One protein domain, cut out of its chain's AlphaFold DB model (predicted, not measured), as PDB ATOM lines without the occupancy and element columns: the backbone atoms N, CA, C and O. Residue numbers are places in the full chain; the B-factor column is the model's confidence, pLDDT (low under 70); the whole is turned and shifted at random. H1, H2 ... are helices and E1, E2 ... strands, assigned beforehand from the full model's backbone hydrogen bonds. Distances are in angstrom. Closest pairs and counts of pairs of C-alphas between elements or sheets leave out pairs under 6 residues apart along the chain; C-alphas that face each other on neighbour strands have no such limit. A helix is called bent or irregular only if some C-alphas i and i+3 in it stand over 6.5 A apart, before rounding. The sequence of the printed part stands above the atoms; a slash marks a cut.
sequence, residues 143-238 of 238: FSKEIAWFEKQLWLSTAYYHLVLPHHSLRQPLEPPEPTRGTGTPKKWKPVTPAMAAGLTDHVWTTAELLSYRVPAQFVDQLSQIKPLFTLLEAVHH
ATOM      1  N   PHE A 143     108.653 198.563  64.787       88.06
ATOM      2  CA  PHE A 143     107.740 197.616  65.439       88.06
ATOM      3  C   PHE A 143     107.738 196.253  64.727       88.06
ATOM      4  O   PHE A 143     108.107 196.153  63.557       88.06
ATOM      5  N   SER A 144     107.312 195.199  65.423       88.81
ATOM      6  CA  SER A 144     107.046 193.893  64.802       88.81
ATOM      7  C   SER A 144     105.585 193.801  64.371       88.81
ATOM      8  O   SER A 144     104.702 194.183  65.134       88.81
ATOM      9  N   LYS A 145     105.335 193.274  63.167       88.56
ATOM     10  CA  LYS A 145     103.972 193.040  62.655       88.56
ATOM     11  C   LYS A 145     103.295 191.825  63.291       88.56
ATOM     12  O   LYS A 145     102.087 191.844  63.473       88.56
ATOM     13  N   GLU A 146     104.076 190.808  63.646       88.00
ATOM     14  CA  GLU A 146     103.598 189.595  64.319       88.00
ATOM     15  C   GLU A 146     104.309 189.437  65.665       88.00
ATOM     16  O   GLU A 146     105.484 189.808  65.815       88.00
ATOM     17  N   ILE A 147     103.600 188.860  66.637       86.75
ATOM     18  CA  ILE A 147     104.108 188.643  67.997       86.75
ATOM     19  C   ILE A 147     105.310 187.689  68.002       86.75
ATOM     20  O   ILE A 147     106.281 187.947  68.714       86.75
ATOM     21  N   ALA A 148     105.324 186.700  67.099       87.94
ATOM     22  CA  ALA A 148     106.452 185.809  66.841       87.94
ATOM     23  C   ALA A 148     107.784 186.543  66.675       87.94
ATOM     24  O   ALA A 148     108.790 186.225  67.312       87.94
ATOM     25  N   TRP A 149     107.805 187.548  65.796       89.25
ATOM     26  CA  TRP A 149     109.014 188.307  65.489       89.25
ATOM     27  C   TRP A 149     109.417 189.230  66.633       89.25
ATOM     28  O   TRP A 149     110.595 189.561  66.775       89.25
ATOM     29  N   PHE A 150     108.454 189.669  67.445       90.38
ATOM     30  CA  PHE A 150     108.754 190.424  68.653       90.38
ATOM     31  C   PHE A 150     109.418 189.546  69.719       90.38
ATOM     32  O   PHE A 150     110.470 189.929  70.231       90.38
ATOM     33  N   GLU A 151     108.881 188.353  69.981       90.38
ATOM     34  CA  GLU A 151     109.471 187.399  70.924       90.38
ATOM     35  C   GLU A 151     110.878 186.966  70.487       90.38
ATOM     36  O   GLU A 151     111.815 187.047  71.280       90.38
ATOM     37  N   LYS A 152     111.080 186.634  69.202       90.25
ATOM     38  CA  LYS A 152     112.420 186.334  68.654       90.25
ATOM     39  C   LYS A 152     113.416 187.476  68.875       90.25
ATOM     40  O   LYS A 152     114.567 187.225  69.233       90.25
ATOM     41  N   GLN A 153     112.993 188.732  68.695       92.19
ATOM     42  CA  GLN A 153     113.866 189.869  68.996       92.19
ATOM     43  C   GLN A 153     114.200 189.945  70.487       92.19
ATOM     44  O   GLN A 153     115.335 190.275  70.822       92.19
ATOM     45  N   LEU A 154     113.235 189.717  71.380       92.69
ATOM     46  CA  LEU A 154     113.484 189.767  72.821       92.69
ATOM     47  C   LEU A 154     114.466 188.680  73.257       92.69
ATOM     48  O   LEU A 154     115.376 188.986  74.028       92.69
ATOM     49  N   TRP A 155     114.365 187.470  72.701       92.44
ATOM     50  CA  TRP A 155     115.357 186.415  72.914       92.44
ATOM     51  C   TRP A 155     116.755 186.856  72.472       92.44
ATOM     52  O   TRP A 155     117.700 186.765  73.255       92.44
ATOM     53  N   LEU A 156     116.880 187.430  71.270       93.50
ATOM     54  CA  LEU A 156     118.157 187.950  70.776       93.50
ATOM     55  C   LEU A 156     118.705 189.095  71.648       93.50
ATOM     56  O   LEU A 156     119.887 189.106  71.975       93.50
ATOM     57  N   SER A 157     117.852 190.042  72.048       94.12
ATOM     58  CA  SER A 157     118.216 191.180  72.908       94.12
ATOM     59  C   SER A 157     118.716 190.712  74.276       94.12
ATOM     60  O   SER A 157     119.730 191.193  74.777       94.12
ATOM     61  N   THR A 158     118.030 189.727  74.856       93.94
ATOM     62  CA  THR A 158     118.376 189.127  76.148       93.94
ATOM     63  C   THR A 158     119.697 188.366  76.066       93.94
ATOM     64  O   THR A 158     120.579 188.586  76.893       93.94
ATOM     65  N   ALA A 159     119.884 187.538  75.033       94.94
ATOM     66  CA  ALA A 159     121.137 186.820  74.812       94.94
ATOM     67  C   ALA A 159     122.314 187.786  74.591       94.94
ATOM     68  O   ALA A 159     123.368 187.628  75.204       94.94
ATOM     69  N   TYR A 160     122.112 188.839  73.795       95.88
ATOM     70  CA  TYR A 160     123.112 189.881  73.572       95.88
ATOM     71  C   TYR A 160     123.495 190.603  74.872       95.88
ATOM     72  O   TYR A 160     124.678 190.768  75.168       95.88
ATOM     73  N   TYR A 161     122.508 190.982  75.690       94.94
ATOM     74  CA  TYR A 161     122.759 191.605  76.988       94.94
ATOM     75  C   TYR A 161     123.524 190.682  77.947       94.94
ATOM     76  O   TYR A 161     124.441 191.135  78.628       94.94
ATOM     77  N   HIS A 162     123.187 189.391  77.994       95.62
ATOM     78  CA  HIS A 162     123.826 188.449  78.910       95.62
ATOM     79  C   HIS A 162     125.224 188.008  78.489       95.62
ATOM     80  O   HIS A 162     126.075 187.859  79.362       95.62
ATOM     81  N   LEU A 163     125.455 187.777  77.194       97.06
ATOM     82  CA  LEU A 163     126.676 187.139  76.693       97.06
ATOM     83  C   LEU A 163     127.680 188.136  76.111       97.06
ATOM     84  O   LEU A 163     128.882 187.929  76.257       97.06
ATOM     85  N   VAL A 164     127.209 189.216  75.479       97.19
ATOM     86  CA  VAL A 164     128.060 190.114  74.675       97.19
ATOM     87  C   VAL A 164     128.352 191.438  75.378       97.19
ATOM     88  O   VAL A 164     129.421 192.004  75.174       97.19
ATOM     89  N   LEU A 165     127.440 191.957  76.210       95.44
ATOM     90  CA  LEU A 165     127.594 193.270  76.849       95.44
ATOM     91  C   LEU A 165     128.165 193.179  78.275       95.44
ATOM     92  O   LEU A 165     127.462 192.745  79.193       95.44
ATOM     93  N   PRO A 166     129.404 193.651  78.526       95.81
ATOM     94  CA  PRO A 166     129.922 193.752  79.883       95.81
ATOM     95  C   PRO A 166     129.137 194.767  80.712       95.81
ATOM     96  O   PRO A 166     128.832 195.869  80.250       95.81
ATOM     97  N   HIS A 167     128.863 194.429  81.971       92.31
ATOM     98  CA  HIS A 167     128.154 195.312  82.887       92.31
ATOM     99  C   HIS A 167     129.129 196.014  83.837       92.31
ATOM    100  O   HIS A 167     129.951 195.381  84.498       92.31
ATOM    101  N   HIS A 168     129.015 197.338  83.956       90.56
ATOM    102  CA  HIS A 168     129.973 198.149  84.715       90.56
ATOM    103  C   HIS A 168     130.077 197.757  86.197       90.56
ATOM    104  O   HIS A 168     131.171 197.786  86.749       90.56
ATOM    105  N   SER A 169     128.972 197.383  86.850       89.94
ATOM    106  CA  SER A 169     128.998 196.954  88.260       89.94
ATOM    107  C   SER A 169     129.427 195.499  88.471       89.94
ATOM    108  O   SER A 169     129.574 195.097  89.615       89.94
ATOM    109  N   LEU A 170     129.632 194.719  87.401       93.00
ATOM    110  CA  LEU A 170     130.134 193.339  87.489       93.00
ATOM    111  C   LEU A 170     131.644 193.241  87.242       93.00
ATOM    112  O   LEU A 170     132.222 192.172  87.418       93.00
ATOM    113  N   ARG A 171     132.290 194.331  86.809       94.31
ATOM    114  CA  ARG A 171     133.723 194.343  86.494       94.31
ATOM    115  C   ARG A 171     134.561 193.856  87.680       94.31
ATOM    116  O   ARG A 171     134.320 194.251  88.818       94.31
ATOM    117  N   GLN A 172     135.582 193.064  87.389       93.75
ATOM    118  CA  GLN A 172     136.508 192.536  88.393       93.75
ATOM    119  C   GLN A 172     137.839 193.289  88.336       93.75
ATOM    120  O   GLN A 172     138.232 193.720  87.247       93.75
ATOM    121  N   PRO A 173     138.530 193.497  89.468       93.31
ATOM    122  CA  PRO A 173     139.860 194.096  89.458       93.31
ATOM    123  C   PRO A 173     140.857 193.191  88.714       93.31
ATOM    124  O   PRO A 173     140.746 191.968  88.743       93.31
ATOM    125  N   LEU A 174     141.816 193.804  88.021       92.50
ATOM    126  CA  LEU A 174     142.972 193.123  87.439       92.50
ATOM    127  C   LEU A 174     144.150 193.235  88.404       92.50
ATOM    128  O   LEU A 174     144.553 194.349  88.752       92.50
ATOM    129  N   GLU A 175     144.709 192.093  88.793       88.81
ATOM    130  CA  GLU A 175     145.879 192.012  89.663       88.81
ATOM    131  C   GLU A 175     146.983 191.174  88.990       88.81
ATOM    132  O   GLU A 175     146.811 189.963  88.841       88.81
ATOM    133  N   PRO A 176     148.107 191.788  88.558       89.62
ATOM    134  CA  PRO A 176     148.394 193.229  88.558       89.62
ATOM    135  C   PRO A 176     147.624 193.996  87.457       89.62
ATOM    136  O   PRO A 176     147.217 193.401  86.458       89.62
ATOM    137  N   PRO A 177     147.454 195.329  87.584       89.94
ATOM    138  CA  PRO A 177     146.921 196.157  86.505       89.94
ATOM    139  C   PRO A 177     147.744 196.022  85.220       89.94
ATOM    140  O   PRO A 177     148.974 196.059  85.250       89.94
ATOM    141  N   GLU A 178     147.068 195.928  84.077       89.00
ATOM    142  CA  GLU A 178     147.732 195.783  82.779       89.00
ATOM    143  C   GLU A 178     148.181 197.159  82.251       89.00
ATOM    144  O   GLU A 178     147.386 198.108  82.261       89.00
ATOM    145  N   PRO A 179     149.417 197.314  81.746       88.19
ATOM    146  CA  PRO A 179     149.833 198.553  81.103       88.19
ATOM    147  C   PRO A 179     148.999 198.796  79.839       88.19
ATOM    148  O   PRO A 179     148.745 197.885  79.049       88.19
ATOM    149  N   THR A 180     148.558 200.035  79.630       86.69
ATOM    150  CA  THR A 180     147.937 200.423  78.357       86.69
ATOM    151  C   THR A 180     149.021 200.713  77.319       86.69
ATOM    152  O   THR A 180     150.172 200.983  77.657       86.69
ATOM    153  N   ARG A 181     148.686 200.626  76.024       83.00
ATOM    154  CA  ARG A 181     149.632 201.005  74.963       83.00
ATOM    155  C   ARG A 181     149.910 202.512  75.068       83.00
ATOM    156  O   ARG A 181     149.029 203.307  74.755       83.00
ATOM    157  N   GLY A 182     151.113 202.892  75.504       80.94
ATOM    158  CA  GLY A 182     151.541 204.287  75.670       80.94
ATOM    159  C   GLY A 182     151.640 204.729  77.137       80.94
ATOM    160  O   GLY A 182     151.880 203.915  78.020       80.94
ATOM    161  N   THR A 183     151.469 206.026  77.398       80.19
ATOM    162  CA  THR A 183     151.574 206.654  78.737       80.19
ATOM    163  C   THR A 183     150.241 206.714  79.496       80.19
ATOM    164  O   THR A 183     150.084 207.496  80.434       80.19
ATOM    165  N   GLY A 184     149.247 205.931  79.074       83.25
ATOM    166  CA  GLY A 184     147.913 205.940  79.667       83.25
ATOM    167  C   GLY A 184     147.856 205.284  81.048       83.25
ATOM    168  O   GLY A 184     148.721 204.500  81.437       83.25
ATOM    169  N   THR A 185     146.779 205.562  81.787       85.50
ATOM    170  CA  THR A 185     146.485 204.875  83.052       85.50
ATOM    171  C   THR A 185     146.417 203.359  82.819       85.50
ATOM    172  O   THR A 185     145.770 202.934  81.856       85.50
ATOM    173  N   PRO A 186     147.033 202.528  83.681       86.44
ATOM    174  CA  PRO A 186     146.916 201.079  83.588       86.44
ATOM    175  C   PRO A 186     145.456 200.630  83.622       86.44
ATOM    176  O   PRO A 186     144.624 201.189  84.343       86.44
ATOM    177  N   LYS A 187     145.139 199.596  82.852       89.88
ATOM    178  CA  LYS A 187     143.830 198.959  82.847       89.88
ATOM    179  C   LYS A 187     143.676 198.170  84.147       89.88
ATOM    180  O   LYS A 187     144.340 197.164  84.369       89.88
ATOM    181  N   LYS A 188     142.785 198.658  85.013       93.19
ATOM    182  CA  LYS A 188     142.539 198.104  86.357       93.19
ATOM    183  C   LYS A 188     141.384 197.111  86.425       93.19
ATOM    184  O   LYS A 188     141.186 196.503  87.464       93.19
ATOM    185  N   TRP A 189     140.587 196.997  85.363       94.06
ATOM    186  CA  TRP A 189     139.320 196.272  85.399       94.06
ATOM    187  C   TRP A 189     139.204 195.286  84.241       94.06
ATOM    188  O   TRP A 189     139.431 195.643  83.080       94.06
ATOM    189  N   LYS A 190     138.790 194.062  84.562       93.56
ATOM    190  CA  LYS A 190     138.352 193.040  83.619       93.56
ATOM    191  C   LYS A 190     136.850 193.219  83.361       93.56
ATOM    192  O   LYS A 190     136.081 193.294  84.324       93.56
ATOM    193  N   PRO A 191     136.411 193.310  82.093       95.38
ATOM    194  CA  PRO A 191     134.990 193.320  81.770       95.38
ATOM    195  C   PRO A 191     134.351 191.976  82.139       95.38
ATOM    196  O   PRO A 191     134.940 190.924  81.904       95.38
ATOM    197  N   VAL A 192     133.141 192.024  82.696       96.75
ATOM    198  CA  VAL A 192     132.360 190.841  83.083       96.75
ATOM    199  C   VAL A 192     130.923 191.042  82.620       96.75
ATOM    200  O   VAL A 192     130.331 192.102  82.850       96.75
ATOM    201  N   THR A 193     130.370 190.047  81.933       96.88
ATOM    202  CA  THR A 193     128.972 190.035  81.481       96.88
ATOM    203  C   THR A 193     128.070 189.381  82.533       96.88
ATOM    204  O   THR A 193     128.567 188.671  83.414       96.88
ATOM    205  N   PRO A 194     126.740 189.576  82.472       95.31
ATOM    206  CA  PRO A 194     125.819 188.860  83.351       95.31
ATOM    207  C   PRO A 194     125.973 187.332  83.289       95.31
ATOM    208  O   PRO A 194     125.921 186.692  84.334       95.31
ATOM    209  N   ALA A 195     126.199 186.753  82.104       96.31
ATOM    210  CA  ALA A 195     126.403 185.311  81.960       96.31
ATOM    211  C   ALA A 195     127.729 184.843  82.579       96.31
ATOM    212  O   ALA A 195     127.768 183.771  83.177       96.31
ATOM    213  N   MET A 196     128.790 185.659  82.504       96.75
ATOM    214  CA  MET A 196     130.049 185.369  83.202       96.75
ATOM    215  C   MET A 196     129.878 185.397  84.721       96.75
ATOM    216  O   MET A 196     130.340 184.495  85.410       96.75
ATOM    217  N   ALA A 197     129.189 186.411  85.254       94.25
ATOM    218  CA  ALA A 197     128.926 186.505  86.691       94.25
ATOM    219  C   ALA A 197     128.043 185.355  87.205       94.25
ATOM    220  O   ALA A 197     128.169 184.964  88.361       94.25
ATOM    221  N   ALA A 198     127.179 184.803  86.348       91.69
ATOM    222  CA  ALA A 198     126.377 183.618  86.639       91.69
ATOM    223  C   ALA A 198     127.127 182.286  86.422       91.69
ATOM    224  O   ALA A 198     126.546 181.229  86.649       91.69
ATOM    225  N   GLY A 199     128.384 182.310  85.958       93.69
ATOM    226  CA  GLY A 199     129.176 181.103  85.697       93.69
ATOM    227  C   GLY A 199     128.749 180.303  84.460       93.69
ATOM    228  O   GLY A 199     129.159 179.157  84.312       93.69
ATOM    229  N   LEU A 200     127.940 180.883  83.565       92.62
ATOM    230  CA  LEU A 200     127.465 180.218  82.341       92.62
ATOM    231  C   LEU A 200     128.490 180.252  81.196       92.62
ATOM    232  O   LEU A 200     128.392 179.479  80.249       92.62
ATOM    233  N   THR A 201     129.445 181.179  81.255       95.94
ATOM    234  CA  THR A 201     130.551 181.337  80.301       95.94
ATOM    235  C   THR A 201     131.747 181.953  81.024       95.94
ATOM    236  O   THR A 201     131.586 182.618  82.046       95.94
ATOM    237  N   ASP A 202     132.950 181.771  80.499       95.69
ATOM    238  CA  ASP A 202     134.201 182.280  81.071       95.69
ATOM    239  C   ASP A 202     134.742 183.536  80.359       95.69
ATOM    240  O   ASP A 202     135.705 184.160  80.820       95.69
ATOM    241  N   HIS A 203     134.095 183.955  79.269       96.12
ATOM    242  CA  HIS A 203     134.516 185.088  78.451       96.12
ATOM    243  C   HIS A 203     133.338 185.930  77.933       96.12
ATOM    244  O   HIS A 203     132.173 185.525  77.966       96.12
ATOM    245  N   VAL A 204     133.671 187.135  77.459       97.75
ATOM    246  CA  VAL A 204     132.743 188.035  76.765       97.75
ATOM    247  C   VAL A 204     132.593 187.543  75.333       97.75
ATOM    248  O   VAL A 204     133.576 187.531  74.594       97.75
ATOM    249  N   TRP A 205     131.378 187.175  74.941       98.06
ATOM    250  CA  TRP A 205     131.118 186.683  73.594       98.06
ATOM    251  C   TRP A 205     131.185 187.816  72.579       98.06
ATOM    252  O   TRP A 205     130.858 188.969  72.878       98.06
ATOM    253  N   THR A 206     131.533 187.484  71.341       97.75
ATOM    254  CA  THR A 206     131.329 188.410  70.216       97.75
ATOM    255  C   THR A 206     129.929 188.256  69.621       97.75
ATOM    256  O   THR A 206     129.293 187.209  69.737       97.75
ATOM    257  N   THR A 207     129.434 189.271  68.906       96.38
ATOM    258  CA  THR A 207     128.173 189.138  68.150       96.38
ATOM    259  C   THR A 207     128.252 188.015  67.113       96.38
ATOM    260  O   THR A 207     127.277 187.301  66.906       96.38
ATOM    261  N   ALA A 208     129.407 187.849  66.459       97.44
ATOM    262  CA  ALA A 208     129.607 186.790  65.474       97.44
ATOM    263  C   ALA A 208     129.520 185.404  66.122       97.44
ATOM    264  O   ALA A 208     128.844 184.524  65.598       97.44
ATOM    265  N   GLU A 209     130.149 185.231  67.280       97.31
ATOM    266  CA  GLU A 209     130.063 184.010  68.076       97.31
ATOM    267  C   GLU A 209     128.624 183.715  68.503       97.31
ATOM    268  O   GLU A 209     128.123 182.634  68.217       97.31
ATOM    269  N   LEU A 210     127.911 184.701  69.061       96.12
ATOM    270  CA  LEU A 210     126.504 184.545  69.442       96.12
ATOM    271  C   LEU A 210     125.629 184.057  68.277       96.12
ATOM    272  O   LEU A 210     124.780 183.190  68.463       96.12
ATOM    273  N   LEU A 211     125.826 184.611  67.077       95.19
ATOM    274  CA  LEU A 211     125.024 184.277  65.895       95.19
ATOM    275  C   LEU A 211     125.459 182.982  65.196       95.19
ATOM    276  O   LEU A 211     124.681 182.425  64.422       95.19
ATOM    277  N   SER A 212     126.688 182.522  65.423       95.31
ATOM    278  CA  SER A 212     127.239 181.312  64.796       95.31
ATOM    279  C   SER A 212     127.300 180.112  65.738       95.31
ATOM    280  O   SER A 212     127.585 179.001  65.282       95.31
ATOM    281  N   TYR A 213     127.004 180.314  67.025       92.75
ATOM    282  CA  TYR A 213     127.018 179.264  68.027       92.75
ATOM    283  C   TYR A 213     126.066 178.133  67.651       92.75
ATOM    284  O   TYR A 213     124.868 178.325  67.425       92.75
ATOM    285  N   ARG A 214     126.620 176.921  67.594       90.62
ATOM    286  CA  ARG A 214     125.857 175.707  67.333       90.62
ATOM    287  C   ARG A 214     125.499 175.066  68.652       90.62
ATOM    288  O   ARG A 214     126.365 174.680  69.429       90.62
ATOM    289  N   VAL A 215     124.201 174.937  68.866       86.88
ATOM    290  CA  VAL A 215     123.660 174.282  70.045       86.88
ATOM    291  C   VAL A 215     124.104 172.806  70.059       86.88
ATOM    292  O   VAL A 215     124.035 172.157  69.010       86.88
ATOM    293  N   PRO A 216     124.578 172.265  71.199       89.19
ATOM    294  CA  PRO A 216     125.006 170.870  71.291       89.19
ATOM    295  C   PRO A 216     123.903 169.890  70.876       89.19
ATOM    296  O   PRO A 216     122.737 170.098  71.208       89.19
ATOM    297  N   ALA A 217     124.266 168.788  70.209       87.88
ATOM    298  CA  ALA A 217     123.303 167.793  69.720       87.88
ATOM    299  C   ALA A 217     122.395 167.240  70.836       87.88
ATOM    300  O   ALA A 217     121.187 167.158  70.659       87.88
ATOM    301  N   GLN A 218     122.959 166.995  72.023       86.38
ATOM    302  CA  GLN A 218     122.213 166.537  73.202       86.38
ATOM    303  C   GLN A 218     121.058 167.476  73.586       86.38
ATOM    304  O   GLN A 218     120.008 167.024  74.029       86.38
ATOM    305  N   PHE A 219     121.235 168.788  73.409       85.25
ATOM    306  CA  PHE A 219     120.167 169.753  73.660       85.25
ATOM    307  C   PHE A 219     119.121 169.735  72.540       85.25
ATOM    308  O   PHE A 219     117.931 169.893  72.802       85.25
ATOM    309  N   VAL A 220     119.541 169.518  71.289       84.56
ATOM    310  CA  VAL A 220     118.613 169.377  70.155       84.56
ATOM    311  C   VAL A 220     117.660 168.201  70.382       84.56
ATOM    312  O   VAL A 220     116.465 168.338  70.128       84.56
ATOM    313  N   ASP A 221     118.152 167.100  70.953       84.62
ATOM    314  CA  ASP A 221     117.333 165.928  71.293       84.62
ATOM    315  C   ASP A 221     116.281 166.233  72.376       84.62
ATOM    316  O   ASP A 221     115.194 165.657  72.387       84.62
ATOM    317  N   GLN A 222     116.569 167.185  73.267       84.56
ATOM    318  CA  GLN A 222     115.649 167.640  74.317       84.56
ATOM    319  C   GLN A 222     114.670 168.717  73.828       84.56
ATOM    320  O   GLN A 222     113.705 169.045  74.525       84.56
ATOM    321  N   LEU A 223     114.867 169.259  72.621       82.31
ATOM    322  CA  LEU A 223     114.117 170.413  72.130       82.31
ATOM    323  C   LEU A 223     112.609 170.146  72.063       82.31
ATOM    324  O   LEU A 223     111.818 171.039  72.347       82.31
ATOM    325  N   SER A 224     112.191 168.917  71.743       82.12
ATOM    326  CA  SER A 224     110.772 168.539  71.719       82.12
ATOM    327  C   SER A 224     110.109 168.587  73.097       82.12
ATOM    328  O   SER A 224     108.909 168.834  73.168       82.12
ATOM    329  N   GLN A 225     110.871 168.370  74.172       83.31
ATOM    330  CA  GLN A 225     110.368 168.355  75.550       83.31
ATOM    331  C   GLN A 225     110.156 169.774  76.081       83.31
ATOM    332  O   GLN A 225     109.171 170.040  76.759       83.31
ATOM    333  N   ILE A 226     111.048 170.700  75.718       83.62
ATOM    334  CA  ILE A 226     110.964 172.107  76.134       83.62
ATOM    335  C   ILE A 226     110.105 172.954  75.193       83.62
ATOM    336  O   ILE A 226     109.657 174.033  75.573       83.62
ATOM    337  N   LYS A 227     109.852 172.486  73.963       82.56
ATOM    338  CA  LYS A 227     109.088 173.228  72.951       82.56
ATOM    339  C   LYS A 227     107.750 173.774  73.467       82.56
ATOM    340  O   LYS A 227     107.507 174.931  73.153       82.56
ATOM    341  N   PRO A 228     106.930 173.050  74.258       83.44
ATOM    342  CA  PRO A 228     105.679 173.587  74.806       83.44
ATOM    343  C   PRO A 228     105.868 174.857  75.648       83.44
ATOM    344  O   PRO A 228     105.061 175.780  75.569       83.44
ATOM    345  N   LEU A 229     106.977 174.946  76.388       80.19
ATOM    346  CA  LEU A 229     107.303 176.112  77.210       80.19
ATOM    347  C   LEU A 229     107.682 177.321  76.353       80.19
ATOM    348  O   LEU A 229     107.447 178.457  76.750       80.19
ATOM    349  N   PHE A 230     108.263 177.097  75.174       78.12
ATOM    350  CA  PHE A 230     108.769 178.146  74.280       78.12
ATOM    351  C   PHE A 230     107.948 178.307  72.998       78.12
ATOM    352  O   PHE A 230     108.328 179.077  72.113       78.12
ATOM    353  N   THR A 231     106.823 177.600  72.879       67.31
ATOM    354  CA  THR A 231     105.853 177.848  71.820       67.31
ATOM    355  C   THR A 231     105.319 179.255  71.992       67.31
ATOM    356  O   THR A 231     104.948 179.669  73.090       67.31
ATOM    357  N   LEU A 232     105.307 179.998  70.889       60.19
ATOM    358  CA  LEU A 232     104.622 181.275  70.845       60.19
ATOM    359  C   LEU A 232     103.169 181.020  71.243       60.19
ATOM    360  O   LEU A 232     102.558 180.077  70.732       60.19
ATOM    361  N   LEU A 233     102.624 181.852  72.127       53.69
ATOM    362  CA  LEU A 233     101.186 181.916  72.387       53.69
ATOM    363  C   LEU A 233     100.486 182.469  71.129       53.69
ATOM    364  O   LEU A 233      99.999 183.595  71.095       53.69
ATOM    365  N   GLU A 234     100.498 181.704  70.040       46.25
ATOM    366  CA  GLU A 234      99.797 182.002  68.799       46.25
ATOM    367  C   GLU A 234      98.503 181.200  68.764       46.25
ATOM    368  O   GLU A 234      98.457 180.091  68.240       46.25
ATOM    369  N   ALA A 235      97.439 181.779  69.327       40.22
ATOM    370  CA  ALA A 235      96.076 181.337  69.029       40.22
ATOM    371  C   ALA A 235      94.966 182.390  69.229       40.22
ATOM    372  O   ALA A 235      93.801 182.034  69.087       40.22
ATOM    373  N   VAL A 236      95.240 183.666  69.549       37.38
ATOM    374  CA  VAL A 236      94.142 184.637  69.784       37.38
ATOM    375  C   VAL A 236      94.427 186.017  69.192       37.38
ATOM    376  O   VAL A 236      94.432 187.028  69.888       37.38
ATOM    377  N   HIS A 237      94.656 186.068  67.883       34.88
ATOM    378  CA  HIS A 237      94.429 187.286  67.103       34.88
ATOM    379  C   HIS A 237      93.753 186.921  65.777       34.88
ATOM    380  O   HIS A 237      94.364 186.968  64.713       34.88
ATOM    381  N   HIS A 238      92.478 186.544  65.888       34.53
ATOM    382  CA  HIS A 238      91.459 186.852  64.888       34.53
ATOM    383  C   HIS A 238      90.569 187.962  65.446       34.53
ATOM    384  O   HIS A 238      90.332 187.945  66.678       34.53
TER     385      HIS A 238
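What this domain is: This is residues 143 to 238 of the 238 residues of an uncharacterized protein of Chloroflexi bacterium (UniProt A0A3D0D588). A long helix, H1, and a two-stranded hairpin, E1 and E2, are strung one after the other along the longest axis, and the short helices H2 and H3 pack on the last residues of H1. Residues 212 to 229, of which 217 to 229 belong to H4, stand free to one side as an arm. The printed part has 96 residues with four named helices and two named strands, in the order H1 E1 E2 H2 H3 H4; the sheet, order E1 - E2, is antiparallel. The class is mixed, helices and strands. The whole is only just extended, close to loose, with a radius of gyration of the C-alphas of 18.9 A, and it is elongated, spanning 64 by 35 by 22 A.

Where its parts are: H1 holds residues 147 to 164 and measures 24.9 A from its first C-alpha, at (104.108, 188.643, 67.997), to its last, at (128.060, 190.114, 74.675). E1, residues 172 to 178, is 13.0 A long, and E2, residues 187 to 190, is 8.1 A long. H2 is residues 194 to 197, 5.1 A, and H3 is residues 207 to 212, 8.6 A. H4, residues 217 to 230, measures 18.4 A and ends with C-alpha 230 at (108.769, 178.146, 74.280). H4 is irregular: C-alphas 221 and 224 are 7.1 A apart.

How they stand to each other: H1 touches H2 with residues 161 to 163 alone, and the closest C-alphas are those of His 162 and Pro 194, 4.9 A apart. H1 touches H3 with residues 159 to 164 alone, closest at the C-alphas of Val 164 and Thr 207, 6.6 A apart. H1 and H3 run opposite ways at a steep tilt of 62 degrees. H2 and H3 are apart. E1 and E2 form a hairpin of antiparallel neighbours, with 142 degrees between their directions. N 174 and O 188 are within hydrogen-bond range at 2.8 A, and so are N 187 and O 178 at 2.8 A. H4 is apart from H1, H2, H3, E1 and E2. In H1 and H3 every O i to N i+4 pair is within hydrogen-bond range, in H4 5 of 10 are, and H2 is too short for such a pair.

The domain as a whole: The two C-alphas farthest apart, those of Thr 183 and His 238, are 64.8 A apart. The printed part has no cut and ends at residue 238, the chain's last. No link is long; those from E2 to H2 and from H3 to H4 are tight. Mean pLDDT of the printed part is 87.2, and residues 231 to 238 are under 70.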